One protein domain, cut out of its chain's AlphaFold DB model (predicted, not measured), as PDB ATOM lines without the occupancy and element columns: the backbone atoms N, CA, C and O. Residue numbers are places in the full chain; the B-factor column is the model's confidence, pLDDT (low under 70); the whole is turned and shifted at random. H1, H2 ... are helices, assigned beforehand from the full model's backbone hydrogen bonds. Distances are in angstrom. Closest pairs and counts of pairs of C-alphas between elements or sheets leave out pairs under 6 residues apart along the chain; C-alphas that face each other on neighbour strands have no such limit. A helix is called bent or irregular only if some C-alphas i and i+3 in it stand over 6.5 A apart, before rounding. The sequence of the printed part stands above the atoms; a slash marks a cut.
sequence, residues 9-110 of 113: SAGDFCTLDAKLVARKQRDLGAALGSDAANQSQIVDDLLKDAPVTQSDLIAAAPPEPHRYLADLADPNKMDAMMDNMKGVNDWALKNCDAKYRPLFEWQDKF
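AT A GLANCE: This is residues 9 to 110 of the 113 residues of an uncharacterized protein of Mycobacterium sp (UniProt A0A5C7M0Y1). The long helix H1 runs through the middle, and H3, H4, H5 and H6 follow one another in an arc from its first part, residues 9 to 17, back to its residues 18 to 25. H2 crosses H1 at its residues 18 to 26, and the loop residues 32 to 35 stick out. The printed part, 102 residues with six named helices, H1 to H6 in order, and no named strand, is all helix. It is compact, with a radius of gyration of the C-alphas of 13.4 A and spans of 37 by 28 by 25 A.

HOW THE PARTS SIT: The hub H1, residues 9 to 31, touches H2, residues 41 to 47, about perpendicular at 79 degrees; the closest C-alphas, Ala 22 and Val 43, are 5.0 A apart. H1 touches H3, residues 54 to 60, closest at C-alphas Phe 13 and Ala 60, 4.9 A. H1 touches H6, residues 101 to 110, at a steep tilt of 53 degrees, closest at C-alphas Val 21 and Leu 103, 6.3 A. H4, residues 63 to 72, and H5, residues 75 to 95, form a helical hairpin at 30 degrees, closest at C-alphas Tyr 68 and Asn 84, 4.8 A. H1 and H4 are apart. Every O i to N i+4 pair is within hydrogen-bond range in H1, H2 and H3; in H4 5 of 6, H5 12 of 17, H6 4 of 6.

IN THESE COORDINATES: H1, 33.0 A long, begins at C-alpha 9 (47.799, 19.411, -19.578). H5, 27.8 A, is irregular, C-alphas 76 and 79 being 8.0 A apart, with a kink of 62 degrees near residue 82. H6 ends at C-alpha 110 (25.686, 32.495, -25.330).

THE WHOLE: The C-alphas farthest apart, Ala 37 and Asn 76, are 38.6 A apart. The printed part has no cut and no long link. Residue 9 and residues 32 to 40 have pLDDT under 70.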
ATOM      1  N   SER A   9      49.020  19.804 -18.857       61.81
ATOM      2  CA  SER A   9      47.799  19.411 -19.578       61.81
ATOM      3  C   SER A   9      46.657  20.419 -19.431       61.81
ATOM      4  O   SER A   9      45.948  20.677 -20.397       61.81
ATOM      5  N   ALA A  10      46.504  21.051 -18.259       70.31
ATOM      6  CA  ALA A  10      45.514  22.115 -18.092       70.31
ATOM      7  C   ALA A  10      45.858  23.345 -18.947       70.31
ATOM      8  O   ALA A  10      44.964  23.929 -19.550       70.31
ATOM      9  N   GLY A  11      47.141  23.715 -19.043       76.94
ATOM     10  CA  GLY A  11      47.594  24.830 -19.880       76.94
ATOM     11  C   GLY A  11      47.386  24.578 -21.377       76.94
ATOM     12  O   GLY A  11      46.886  25.457 -22.089       76.94
ATOM     13  N   ASP A  12      47.698  23.364 -21.838       86.25
ATOM     14  CA  ASP A  12      47.462  22.937 -23.221       86.25
ATOM     15  C   ASP A  12      45.963  22.948 -23.540       86.25
ATOM     16  O   ASP A  12      45.540  23.558 -24.524       86.25
ATOM     17  N   PHE A  13      45.140  22.376 -22.654       90.62
ATOM     18  CA  PHE A  13      43.687  22.393 -22.786       90.62
ATOM     19  C   PHE A  13      43.121  23.814 -22.848       90.62
ATOM     20  O   PHE A  13      42.383  24.131 -23.775       90.62
ATOM     21  N   CYS A  14      43.503  24.690 -21.918       91.88
ATOM     22  CA  CYS A  14      43.047  26.078 -21.887       91.88
ATOM     23  C   CYS A  14      43.386  26.833 -23.173       91.88
ATOM     24  O   CYS A  14      42.588  27.637 -23.652       91.88
ATOM     25  N   THR A  15      44.560  26.565 -23.751       91.88
ATOM     26  CA  THR A  15      44.967  27.165 -25.024       91.88
ATOM     27  C   THR A  15      44.117  26.638 -26.181       91.88
ATOM     28  O   THR A  15      43.667  27.424 -27.014       91.88
ATOM     29  N   LEU A  16      43.883  25.324 -26.243       92.31
ATOM     30  CA  LEU A  16      43.078  24.696 -27.295       92.31
ATOM     31  C   LEU A  16      41.602  25.110 -27.218       92.31
ATOM     32  O   LEU A  16      41.013  25.445 -28.245       92.31
ATOM     33  N   ASP A  17      41.028  25.154 -26.018       90.88
ATOM     34  CA  ASP A  17      39.650  25.592 -25.796       90.88
ATOM     35  C   ASP A  17      39.488  27.072 -26.172       90.88
ATOM     36  O   ASP A  17      38.646  27.425 -26.996       90.88
ATOM     37  N   ALA A  18      40.399  27.941 -25.714       90.94
ATOM     38  CA  ALA A  18      40.404  29.355 -26.085       90.94
ATOM     39  C   ALA A  18      40.464  29.576 -27.611       90.94
ATOM     40  O   ALA A  18      39.788  30.470 -28.122       90.94
ATOM     41  N   LYS A  19      41.222  28.757 -28.359       91.12
ATOM     42  CA  LYS A  19      41.249  28.804 -29.836       91.12
ATOM     43  C   LYS A  19      39.882  28.502 -30.449       91.12
ATOM     44  O   LYS A  19      39.470  29.188 -31.387       91.12
ATOM     45  N   LEU A  20      39.167  27.505 -29.930       89.88
ATOM     46  CA  LEU A  20      37.826  27.153 -30.408       89.88
ATOM     47  C   LEU A  20      36.817  28.266 -30.120       89.88
ATOM     48  O   LEU A  20      36.029  28.635 -30.996       89.88
ATOM     49  N   VAL A  21      36.881  28.856 -28.929       89.38
ATOM     50  CA  VAL A  21      36.014  29.973 -28.539       89.38
ATOM     51  C   VAL A  21      36.294  31.214 -29.379       89.38
ATOM     52  O   VAL A  21      35.362  31.813 -29.916       89.38
ATOM     53  N   ALA A  22      37.569  31.554 -29.581       89.06
ATOM     54  CA  ALA A  22      37.996  32.642 -30.456       89.06
ATOM     55  C   ALA A  22      37.500  32.446 -31.897       89.06
ATOM     56  O   ALA A  22      37.000  33.382 -32.526       89.06
ATOM     57  N   ARG A  23      37.568  31.212 -32.416       86.56
ATOM     58  CA  ARG A  23      37.039  30.880 -33.742       86.56
ATOM     59  C   ARG A  23      35.533  31.118 -33.818       86.56
ATOM     60  O   ARG A  23      35.074  31.774 -34.751       86.56
ATOM     61  N   LYS A  24      34.779  30.637 -32.824       84.69
ATOM     62  CA  LYS A  24      33.326  30.842 -32.734       84.69
ATOM     63  C   LYS A  24      32.979  32.329 -32.662       84.69
ATOM     64  O   LYS A  24      32.052  32.771 -33.335       84.69
ATOM     65  N   GLN A  25      33.741  33.103 -31.893       85.12
ATOM     66  CA  GLN A  25      33.565  34.548 -31.783       85.12
ATOM     67  C   GLN A  25      33.754  35.259 -33.121       85.12
ATOM     68  O   GLN A  25      32.909  36.069 -33.501       85.12
ATOM     69  N   ARG A  26      34.813  34.924 -33.864       83.75
ATOM     70  CA  ARG A  26      35.060  35.486 -35.195       83.75
ATOM     71  C   ARG A  26      33.954  35.122 -36.184       83.75
ATOM     72  O   ARG A  26      33.471  35.992 -36.902       83.75
ATOM     73  N   ASP A  27      33.551  33.855 -36.211       83.25
ATOM     74  CA  ASP A  27      32.561  33.362 -37.170       83.25
ATOM     75  C   ASP A  27      31.168  33.973 -36.898       83.25
ATOM     76  O   ASP A  27      30.481  34.374 -37.838       83.25
ATOM     77  N   LEU A  28      30.779  34.154 -35.627       78.75
ATOM     78  CA  LEU A  28      29.552  34.880 -35.259       78.75
ATOM     79  C   LEU A  28      29.637  36.380 -35.565       78.75
ATOM     80  O   LEU A  28      28.661  36.949 -36.047       78.75
ATOM     81  N   GLY A  29      30.785  37.021 -35.324       75.69
ATOM     82  CA  GLY A  29      31.001  38.425 -35.687       75.69
ATOM     83  C   GLY A  29      30.826  38.658 -37.189       75.69
ATOM     84  O   GLY A  29      30.096  39.562 -37.594       75.69
ATOM     85  N   ALA A  30      31.407  37.777 -38.010       75.62
ATOM     86  CA  ALA A  30      31.248  37.802 -39.461       75.62
ATOM     87  C   ALA A  30      29.790  37.562 -39.902       75.62
ATOM     88  O   ALA A  30      29.300  38.249 -40.795       75.62
ATOM     89  N   ALA A  31      29.085  36.615 -39.273       75.31
ATOM     90  CA  ALA A  31      27.705  36.274 -39.629       75.31
ATOM     91  C   ALA A  31      26.685  37.360 -39.245       75.31
ATOM     92  O   ALA A  31      25.712  37.574 -39.965       75.31
ATOM     93  N   LEU A  32      26.896  38.053 -38.124       69.94
ATOM     94  CA  LEU A  32      25.975  39.076 -37.618       69.94
ATOM     95  C   LEU A  32      26.172  40.451 -38.274       69.94
ATOM     96  O   LEU A  32      25.495  41.402 -37.887       69.94
ATOM     97  N   GLY A  33      27.098  40.579 -39.236       59.84
ATOM     98  CA  GLY A  33      27.428  41.853 -39.892       59.84
ATOM     99  C   GLY A  33      27.876  42.933 -38.906       59.84
ATOM    100  O   GLY A  33      27.821  44.124 -39.204       59.84
ATOM    101  N   SER A  34      28.257  42.518 -37.699       54.19
ATOM    102  CA  SER A  34      28.659  43.416 -36.644       54.19
ATOM    103  C   SER A  34      30.138  43.686 -36.838       54.19
ATOM    104  O   SER A  34      30.968  42.809 -36.591       54.19
ATOM    105  N   ASP A  35      30.470  44.932 -37.176       50.50
ATOM    106  CA  ASP A  35      31.729  45.555 -36.771       50.50
ATOM    107  C   ASP A  35      31.749  45.657 -35.236       50.50
ATOM    108  O   ASP A  35      31.936  46.729 -34.663       50.50
ATOM    109  N   ALA A  36      31.559  44.548 -34.515       50.38
ATOM    110  CA  ALA A  36      31.891  44.441 -33.106       50.38
ATOM    111  C   ALA A  36      33.422  44.407 -32.989       50.38
ATOM    112  O   ALA A  36      33.985  43.411 -32.551       50.38
ATOM    113  N   ALA A  37      34.060  45.455 -33.530       44.78
ATOM    114  CA  ALA A  37      35.124  46.360 -33.092       44.78
ATOM    115  C   ALA A  37      36.100  45.948 -31.985       44.78
ATOM    116  O   ALA A  37      36.901  46.764 -31.557       44.78
ATOM    117  N   ASN A  38      36.093  44.700 -31.554       49.56
ATOM    118  CA  ASN A  38      37.085  44.079 -30.709       49.56
ATOM    119  C   ASN A  38      37.343  42.686 -31.294       49.56
ATOM    120  O   ASN A  38      37.075  41.669 -30.652       49.56
ATOM    121  N   GLN A  39      37.892  42.642 -32.515       55.81
ATOM    122  CA  GLN A  39      38.868  41.601 -32.839       55.81
ATOM    123  C   GLN A  39      39.988  41.782 -31.816       55.81
ATOM    124  O   GLN A  39      40.885  42.608 -31.976       55.81
ATOM    125  N   SER A  40      39.826  41.158 -30.649       64.56
ATOM    126  CA  SER A  40      40.828  41.257 -29.606       64.56
ATOM    127  C   SER A  40      42.093  40.629 -30.179       64.56
ATOM    128  O   SER A  40      42.023  39.588 -30.830       64.56
ATOM    129  N   GLN A  41      43.250  41.257 -29.966       75.12
ATOM    130  CA  GLN A  41      44.527  40.729 -30.466       75.12
ATOM    131  C   GLN A  41      44.720  39.255 -30.079       75.12
ATOM    132  O   GLN A  41      45.301  38.495 -30.841       75.12
ATOM    133  N   ILE A  42      44.137  38.822 -28.955       77.12
ATOM    134  CA  ILE A  42      44.113  37.420 -28.541       77.12
ATOM    135  C   ILE A  42      43.319  36.504 -29.487       77.12
ATOM    136  O   ILE A  42      43.766  35.388 -29.716       77.12
ATOM    137  N   VAL A  43      42.194  36.930 -30.074       79.81
ATOM    138  CA  VAL A  43      41.482  36.142 -31.101       79.81
ATOM    139  C   VAL A  43      42.368  35.967 -32.329       79.81
ATOM    140  O   VAL A  43      42.545  34.845 -32.794       79.81
ATOM    141  N   ASP A  44      42.971  37.047 -32.825       82.69
ATOM    142  CA  ASP A  44      43.830  36.972 -34.008       82.69
ATOM    143  C   ASP A  44      45.089  36.143 -33.746       82.69
ATOM    144  O   ASP A  44      45.455  35.304 -34.566       82.69
ATOM    145  N   ASP A  45      45.728  36.321 -32.589       82.19
ATOM    146  CA  ASP A  45      46.912  35.562 -32.192       82.19
ATOM    147  C   ASP A  45      46.612  34.068 -32.053       82.19
ATOM    148  O   ASP A  45      47.381  33.239 -32.537       82.19
ATOM    149  N   LEU A  46      45.473  33.708 -31.457       80.56
ATOM    150  CA  LEU A  46      45.058  32.314 -31.303       80.56
ATOM    151  C   LEU A  46      44.717  31.643 -32.639       80.56
ATOM    152  O   LEU A  46      44.910  30.434 -32.781       80.56
ATOM    153  N   LEU A  47      44.231  32.409 -33.616       84.44
ATOM    154  CA  LEU A  47      43.813  31.898 -34.924       84.44
ATOM    155  C   LEU A  47      44.925  31.903 -35.987       84.44
ATOM    156  O   LEU A  47      44.673  31.452 -37.105       84.44
ATOM    157  N   LYS A  48      46.137  32.379 -35.664       84.44
ATOM    158  CA  LYS A  48      47.328  32.258 -36.534       84.44
ATOM    159  C   LYS A  48      47.822  30.817 -36.671       84.44
ATOM    160  O   LYS A  48      48.438  30.477 -37.678       84.44
ATOM    161  N   ASP A  49      47.559  29.992 -35.666       75.94
ATOM    162  CA  ASP A  49      48.007  28.605 -35.616       75.94
ATOM    163  C   ASP A  49      47.043  27.645 -36.332       75.94
ATOM    164  O   ASP A  49      45.937  28.005 -36.740       75.94
ATOM    165  N   ALA A  50      47.460  26.381 -36.452       75.06
ATOM    166  CA  ALA A  50      46.639  25.310 -37.005       75.06
ATOM    167  C   ALA A  50      45.270  25.190 -36.296       75.06
ATOM    168  O   ALA A  50      45.175  25.419 -35.083       75.06
ATOM    169  N   PRO A  51      44.206  24.808 -37.034       79.12
ATOM    170  CA  PRO A  51      42.886  24.606 -36.452       79.12
ATOM    171  C   PRO A  51      42.918  23.488 -35.407       79.12
ATOM    172  O   PRO A  51      43.529  22.444 -35.622       79.12
ATOM    173  N   VAL A  52      42.221  23.706 -34.293       85.25
ATOM    174  CA  VAL A  52      42.077  22.714 -33.223       85.25
ATOM    175  C   VAL A  52      41.051  21.665 -33.629       85.25
ATOM    176  O   VAL A  52      39.938  22.011 -34.037       85.25
ATOM    177  N   THR A  53      41.401  20.385 -33.500       84.50
ATOM    178  CA  THR A  53      40.446  19.286 -33.681       84.50
ATOM    179  C   THR A  53      39.786  18.905 -32.353       84.50
ATOM    180  O   THR A  53      40.334  19.133 -31.273       84.50
ATOM    181  N   GLN A  54      38.604  18.283 -32.415       82.38
ATOM    182  CA  GLN A  54      37.929  17.763 -31.217       82.38
ATOM    183  C   GLN A  54      38.785  16.704 -30.501       82.38
ATOM    184  O   GLN A  54      38.794  16.643 -29.274       82.38
ATOM    185  N   SER A  55      39.535  15.899 -31.257       84.44
ATOM    186  CA  SER A  55      40.439  14.889 -30.704       84.44
ATOM    187  C   SER A  55      41.599  15.510 -29.926       84.44
ATOM    188  O   SER A  55      41.901  15.026 -28.838       84.44
ATOM    189  N   ASP A  56      42.195  16.600 -30.423       86.94
ATOM    190  CA  ASP A  56      43.264  17.320 -29.708       86.94
ATOM    191  C   ASP A  56      42.750  17.902 -28.388       86.94
ATOM    192  O   ASP A  56      43.400  17.794 -27.348       86.94
ATOM    193  N   LEU A  57      41.541  18.473 -28.422       88.12
ATOM    194  CA  LEU A  57      40.897  19.034 -27.242       88.12
ATOM    195  C   LEU A  57      40.632  17.956 -26.177       88.12
ATOM    196  O   LEU A  57      40.979  18.150 -25.016       88.12
ATOM    197  N   ILE A  58      40.057  16.812 -26.567       87.75
ATOM    198  CA  ILE A  58      39.774  15.688 -25.657       87.75
ATOM    199  C   ILE A  58      41.067  15.090 -25.088       87.75
ATOM    200  O   ILE A  58      41.109  14.733 -23.910       87.75
ATOM    201  N   ALA A  59      42.123  14.988 -25.901       88.94
ATOM    202  CA  ALA A  59      43.410  14.442 -25.478       88.94
ATOM    203  C   ALA A  59      44.115  15.327 -24.439       88.94
ATOM    204  O   ALA A  59      44.755  14.806 -23.527       88.94
ATOM    205  N   ALA A  60      43.980  16.652 -24.556       89.06
ATOM    206  CA  ALA A  60      44.524  17.601 -23.587       89.06
ATOM    207  C   ALA A  60      43.623  17.788 -22.353       89.06
ATOM    208  O   ALA A  60      44.100  18.234 -21.308       89.06
ATOM    209  N   ALA A  61      42.330  17.464 -22.462       89.62
ATOM    210  CA  ALA A  61      41.333  17.763 -21.444       89.62
ATOM    211  C   ALA A  61      41.645  17.112 -20.082       89.62
ATOM    212  O   ALA A  61      41.775  15.886 -19.985       89.62
ATOM    213  N   PRO A  62      41.678  17.903 -18.995       89.50
ATOM    214  CA  PRO A  62      41.663  17.377 -17.637       89.50
ATOM    215  C   PRO A  62      40.390  16.554 -17.366       89.50
ATOM    216  O   PRO A  62      39.395  16.723 -18.074       89.50
ATOM    217  N   PRO A  63      40.365  15.700 -16.323       90.81
ATOM    218  CA  PRO A  63      39.280  14.733 -16.116       90.81
ATOM    219  C   PRO A  63      37.862  15.322 -16.103       90.81
ATOM    220  O   PRO A  63      36.929  14.698 -16.602       90.81
ATOM    221  N   GLU A  64      37.689  16.521 -15.544       89.25
ATOM    222  CA  GLU A  64      36.382  17.176 -15.447       89.25
ATOM    223  C   GLU A  64      35.902  17.733 -16.807       89.25
ATOM    224  O   GLU A  64      34.864  17.263 -17.280       89.25
ATOM    225  N   PRO A  65      36.658  18.603 -17.513       90.50
ATOM    226  CA  PRO A  65      36.378  18.968 -18.905       90.50
ATOM    227  C   PRO A  65      36.194  17.770 -19.837       90.50
ATOM    228  O   PRO A  65      35.286  17.770 -20.665       90.50
ATOM    229  N   HIS A  66      37.009  16.723 -19.679       92.25
ATOM    230  CA  HIS A  66      36.943  15.526 -20.514       92.25
ATOM    231  C   HIS A  66      35.566  14.860 -20.437       92.25
ATOM    232  O   HIS A  66      35.031  14.453 -21.466       92.25
ATOM    233  N   ARG A  67      34.957  14.781 -19.245       91.00
ATOM    234  CA  ARG A  67      33.616  14.201 -19.080       91.00
ATOM    235  C   ARG A  67      32.574  14.958 -19.901       91.00
ATOM    236  O   ARG A  67      31.780  14.334 -20.598       91.00
ATOM    237  N   TYR A  68      32.597  16.288 -19.838       91.56
ATOM    238  CA  TYR A  68      31.673  17.125 -20.599       91.56
ATOM    239  C   TYR A  68      31.893  16.988 -22.109       91.56
ATOM    240  O   TYR A  68      30.932  16.866 -22.861       91.56
ATOM    241  N   LEU A  69      33.151  16.954 -22.558       90.69
ATOM    242  CA  LEU A  69      33.493  16.786 -23.973       90.69
ATOM    243  C   LEU A  69      33.109  15.410 -24.522       90.69
ATOM    244  O   LEU A  69      32.641  15.319 -25.654       90.69
ATOM    245  N   ALA A  70      33.277  14.353 -23.727       87.94
ATOM    246  CA  ALA A  70      32.839  13.012 -24.094       87.94
ATOM    247  C   ALA A  70      31.313  12.954 -24.252       87.94
ATOM    248  O   ALA A  70      30.819  12.404 -25.233       87.94
ATOM    249  N   ASP A  71      30.572  13.583 -23.335       87.75
ATOM    250  CA  ASP A  71      29.113  13.660 -23.414       87.75
ATOM    251  C   ASP A  71      28.638  14.517 -24.603       87.75
ATOM    252  O   ASP A  71      27.614  14.207 -25.201       87.75
ATOM    253  N   LEU A  72      29.394  15.548 -25.000       86.75
ATOM    254  CA  LEU A  72      29.122  16.342 -26.209       86.75
ATOM    255  C   LEU A  72      29.338  15.569 -27.514       86.75
ATOM    256  O   LEU A  72      28.733  15.907 -28.529       86.75
ATOM    257  N   ALA A  73      30.211  14.564 -27.504       85.12
ATOM    258  CA  ALA A  73      30.434  13.695 -28.653       85.12
ATOM    259  C   ALA A  73      29.375  12.579 -28.771       85.12
ATOM    260  O   ALA A  73      29.324  11.905 -29.801       85.12
ATOM    261  N   ASP A  74      28.535  12.377 -27.748       84.19
ATOM    262  CA  ASP A  74      27.480  11.362 -27.742       84.19
ATOM    263  C   ASP A  74      26.172  11.920 -28.344       84.19
ATOM    264  O   ASP A  74      25.502  12.750 -27.722       84.19
ATOM    265  N   PRO A  75      25.737  11.437 -29.525       80.75
ATOM    266  CA  PRO A  75      24.511  11.909 -30.171       80.75
ATOM    267  C   PRO A  75      23.233  11.577 -29.385       80.75
ATOM    268  O   PRO A  75      22.172  12.107 -29.704       80.75
ATOM    269  N   ASN A  76      23.298  10.725 -28.358       87.81
ATOM    270  CA  ASN A  76      22.159  10.432 -27.485       87.81
ATOM    271  C   ASN A  76      22.024  11.431 -26.327       87.81
ATOM    272  O   ASN A  76      21.064  11.355 -25.564       87.81
ATOM    273  N   LYS A  77      22.979  12.357 -26.175       82.44
ATOM    274  CA  LYS A  77      23.025  13.339 -25.083       82.44
ATOM    275  C   LYS A  77      22.825  14.777 -25.560       82.44
ATOM    276  O   LYS A  77      23.205  15.719 -24.867       82.44
ATOM    277  N   MET A  78      22.179  14.952 -26.713       75.69
ATOM    278  CA  MET A  78      21.909  16.271 -27.297       75.69
ATOM    279  C   MET A  78      21.088  17.176 -26.367       75.69
ATOM    280  O   MET A  78      21.327  18.380 -26.339       75.69
ATOM    281  N   ASP A  79      20.200  16.606 -25.545       82.12
ATOM    282  CA  ASP A  79      19.414  17.364 -24.560       82.12
ATOM    283  C   ASP A  79      20.290  18.027 -23.482       82.12
ATOM    284  O   ASP A  79      19.937  19.078 -22.954       82.12
ATOM    285  N   ALA A  80      21.461  17.450 -23.189       84.88
ATOM    286  CA  ALA A  80      22.430  17.967 -22.221       84.88
ATOM    287  C   ALA A  80      23.567  18.766 -22.885       84.88
ATOM    288  O   ALA A  80      24.527  19.154 -22.219       84.88
ATOM    289  N   MET A  81      23.502  19.006 -24.200       86.62
ATOM    290  CA  MET A  81      24.583  19.643 -24.956       86.62
ATOM    291  C   MET A  81      24.937  21.028 -24.400       86.62
ATOM    292  O   MET A  81      26.109  21.331 -24.184       86.62
ATOM    293  N   MET A  82      23.935  21.865 -24.123       86.88
ATOM    294  CA  MET A  82      24.173  23.211 -23.588       86.88
ATOM    295  C   MET A  82      24.765  23.166 -22.175       86.88
ATOM    296  O   MET A  82      25.741  23.868 -21.911       86.88
ATOM    297  N   ASP A  83      24.261  22.281 -21.313       90.50
ATOM    298  CA  ASP A  83      24.770  22.094 -19.949       90.50
ATOM    299  C   ASP A  83      26.221  21.596 -19.942       90.50
ATOM    300  O   ASP A  83      27.042  22.060 -19.151       90.50
ATOM    301  N   ASN A  84      26.573  20.687 -20.854       90.94
ATOM    302  CA  ASN A  84      27.939  20.187 -20.981       90.94
ATOM    303  C   ASN A  84      28.887  21.262 -21.528       90.94
ATOM    304  O   ASN A  84      29.985  21.431 -21.002       90.94
ATOM    305  N   MET A  85      28.460  22.042 -22.527       90.44
ATOM    306  CA  MET A  85      29.224  23.204 -22.997       90.44
ATOM    307  C   MET A  85      29.428  24.233 -21.880       90.44
ATOM    308  O   MET A  85      30.521  24.787 -21.755       90.44
ATOM    309  N   LYS A  86      28.409  24.460 -21.042       91.62
ATOM    310  CA  LYS A  86      28.518  25.315 -19.857       91.62
ATOM    311  C   LYS A  86      29.502  24.740 -18.841       91.62
ATOM    312  O   LYS A  86      30.340  25.476 -18.337       91.62
ATOM    313  N   GLY A  87      29.468  23.430 -18.605       93.06
ATOM    314  CA  GLY A  87      30.417  22.738 -17.732       93.06
ATOM    315  C   GLY A  87      31.876  22.937 -18.152       93.06
ATOM    316  O   GLY A  87      32.720  23.230 -17.306       93.06
ATOM    317  N   VAL A  88      32.166  22.858 -19.457       93.38
ATOM    318  CA  VAL A  88      33.505  23.161 -19.996       93.38
ATOM    319  C   VAL A  88      33.889  24.622 -19.728       93.38
ATOM    320  O   VAL A  88      34.961  24.881 -19.179       93.38
ATOM    321  N   ASN A  89      33.002  25.570 -20.044       93.38
ATOM    322  CA  ASN A  89      33.268  27.005 -19.893       93.38
ATOM    323  C   ASN A  89      33.449  27.431 -18.421       93.38
ATOM    324  O   ASN A  89      34.385  28.159 -18.091       93.38
ATOM    325  N   ASP A  90      32.604  26.934 -17.515       94.38
ATOM    326  CA  ASP A  90      32.674  27.205 -16.073       94.38
ATOM    327  C   ASP A  90      33.979  26.680 -15.465       94.38
ATOM    328  O   ASP A  90      34.551  27.293 -14.555       94.38
ATOM    329  N   TRP A  91      34.454  25.533 -15.954       94.25
ATOM    330  CA  TRP A  91      35.747  24.996 -15.561       94.25
ATOM    331  C   TRP A  91      36.882  25.880 -16.080       94.25
ATOM    332  O   TRP A  91      37.779  26.236 -15.310       94.25
ATOM    333  N   ALA A  92      36.830  26.287 -17.350       93.00
ATOM    334  CA  ALA A  92      37.847  27.134 -17.964       93.00
ATOM    335  C   ALA A  92      37.973  28.493 -17.252       93.00
ATOM    336  O   ALA A  92      39.079  28.914 -16.918       93.00
ATOM    337  N   LEU A  93      36.854  29.130 -16.890       91.88
ATOM    338  CA  LEU A  93      36.829  30.387 -16.125       91.88
ATOM    339  C   LEU A  93      37.533  30.304 -14.762       91.88
ATOM    340  O   LEU A  93      38.056  31.310 -14.276       91.88
ATOM    341  N   LYS A  94      37.529  29.126 -14.129       92.12
ATOM    342  CA  LYS A  94      38.142  28.899 -12.810       92.12
ATOM    343  C   LYS A  94      39.616  28.507 -12.892       92.12
ATOM    344  O   LYS A  94      40.359  28.806 -11.962       92.12
ATOM    345  N   ASN A  95      40.014  27.812 -13.957       92.75
ATOM    346  CA  ASN A  95      41.296  27.104 -14.012       92.75
ATOM    347  C   ASN A  95      42.267  27.641 -15.073       92.75
ATOM    348  O   ASN A  95      43.467  27.397 -14.957       92.75
ATOM    349  N   CYS A  96      41.785  28.355 -16.092       91.56
ATOM    350  CA  CYS A  96      42.627  28.874 -17.164       91.56
ATOM    351  C   CYS A  96      43.259  30.227 -16.832       91.56
ATOM    352  O   CYS A  96      42.741  31.011 -16.036       91.56
ATOM    353  N   ASP A  97      44.381  30.517 -17.499       89.19
ATOM    354  CA  ASP A  97      45.081  31.793 -17.367       89.19
ATOM    355  C   ASP A  97      44.147  32.985 -17.606       89.19
ATOM    356  O   ASP A  97      43.353  33.011 -18.553       89.19
ATOM    357  N   ALA A  98      44.342  34.042 -16.814       88.12
ATOM    358  CA  ALA A  98      43.547  35.267 -16.883       88.12
ATOM    359  C   ALA A  98      43.519  35.910 -18.282       88.12
ATOM    360  O   ALA A  98      42.553  36.591 -18.618       88.12
ATOM    361  N   LYS A  99      44.537  35.664 -19.120       87.75
ATOM    362  CA  LYS A  99      44.581  36.159 -20.503       87.75
ATOM    363  C   LYS A  99      43.430  35.619 -21.365       87.75
ATOM    364  O   LYS A  99      42.947  36.347 -22.221       87.75
ATOM    365  N   TYR A 100      42.963  34.391 -21.125       88.25
ATOM    366  CA  TYR A 100      41.874  33.764 -21.889       88.25
ATOM    367  C   TYR A 100      40.483  34.103 -21.356       88.25
ATOM    368  O   TYR A 100      39.490  33.926 -22.056       88.25
ATOM    369  N   ARG A 101      40.399  34.626 -20.131       88.69
ATOM    370  CA  ARG A 101      39.141  34.910 -19.436       88.69
ATOM    371  C   ARG A 101      38.121  35.718 -20.257       88.69
ATOM    372  O   ARG A 101      36.961  35.315 -20.252       88.69
ATOM    373  N   PRO A 102      38.497  36.763 -21.024       88.25
ATOM    374  CA  PRO A 102      37.533  37.494 -21.849       88.25
ATOM    375  C   PRO A 102      36.831  36.635 -22.913       88.25
ATOM    376  O   PRO A 102      35.702  36.942 -23.286       88.25
ATOM    377  N   LEU A 103      37.475  35.565 -23.400       88.50
ATOM    378  CA  LEU A 103      36.882  34.637 -24.371       88.50
ATOM    379  C   LEU A 103      35.804  33.781 -23.706       88.50
ATOM    380  O   LEU A 103      34.693  33.680 -24.218       88.50
ATOM    381  N   PHE A 104      36.108  33.224 -22.534       91.12
ATOM    382  CA  PHE A 104      35.176  32.378 -21.791       91.12
ATOM    383  C   PHE A 104      34.004  33.180 -21.202       91.12
ATOM    384  O   PHE A 104      32.864  32.723 -21.222       91.12
ATOM    385  N   GLU A 105      34.231  34.425 -20.770       89.94
ATOM    386  CA  GLU A 105      33.153  35.346 -20.370       89.94
ATOM    387  C   GLU A 105      32.287  35.774 -21.565       89.94
ATOM    388  O   GLU A 105      31.083  35.993 -21.427       89.94
ATOM    389  N   TRP A 106      32.877  35.903 -22.758       87.62
ATOM    390  CA  TRP A 106      32.108  36.116 -23.981       87.62
ATOM    391  C   TRP A 106      31.260  34.887 -24.314       87.62
ATOM    392  O   TRP A 106      30.080  35.049 -24.618       87.62
ATOM    393  N   GLN A 107      31.820  33.679 -24.217       87.38
ATOM    394  CA  GLN A 107      31.107  32.433 -24.486       87.38
ATOM    395  C   GLN A 107      29.941  32.219 -23.522       87.38
ATOM    396  O   GLN A 107      28.863  31.833 -23.971       87.38
ATOM    397  N   ASP A 108      30.134  32.515 -22.237       87.38
ATOM    398  CA  ASP A 108      29.121  32.372 -21.186       87.38
ATOM    399  C   ASP A 108      27.811  33.099 -21.537       87.38
ATOM    400  O   ASP A 108      26.718  32.555 -21.385       87.38
ATOM    401  N   LYS A 109      27.911  34.278 -22.173       83.62
ATOM    402  CA  LYS A 109      26.752  35.058 -22.651       83.62
ATOM    403  C   LYS A 109      25.870  34.307 -23.652       83.62
ATOM    404  O   LYS A 109      24.700  34.650 -23.795       83.62
ATOM    405  N   PHE A 110      26.416  33.315 -24.358       77.75
ATOM    406  CA  PHE A 110      25.686  32.495 -25.330       77.75
ATOM    407  C   PHE A 110      25.238  31.147 -24.765       77.75
ATOM    408  O   PHE A 110      24.418  30.484 -25.397       77.75
TER     409      PHE A 110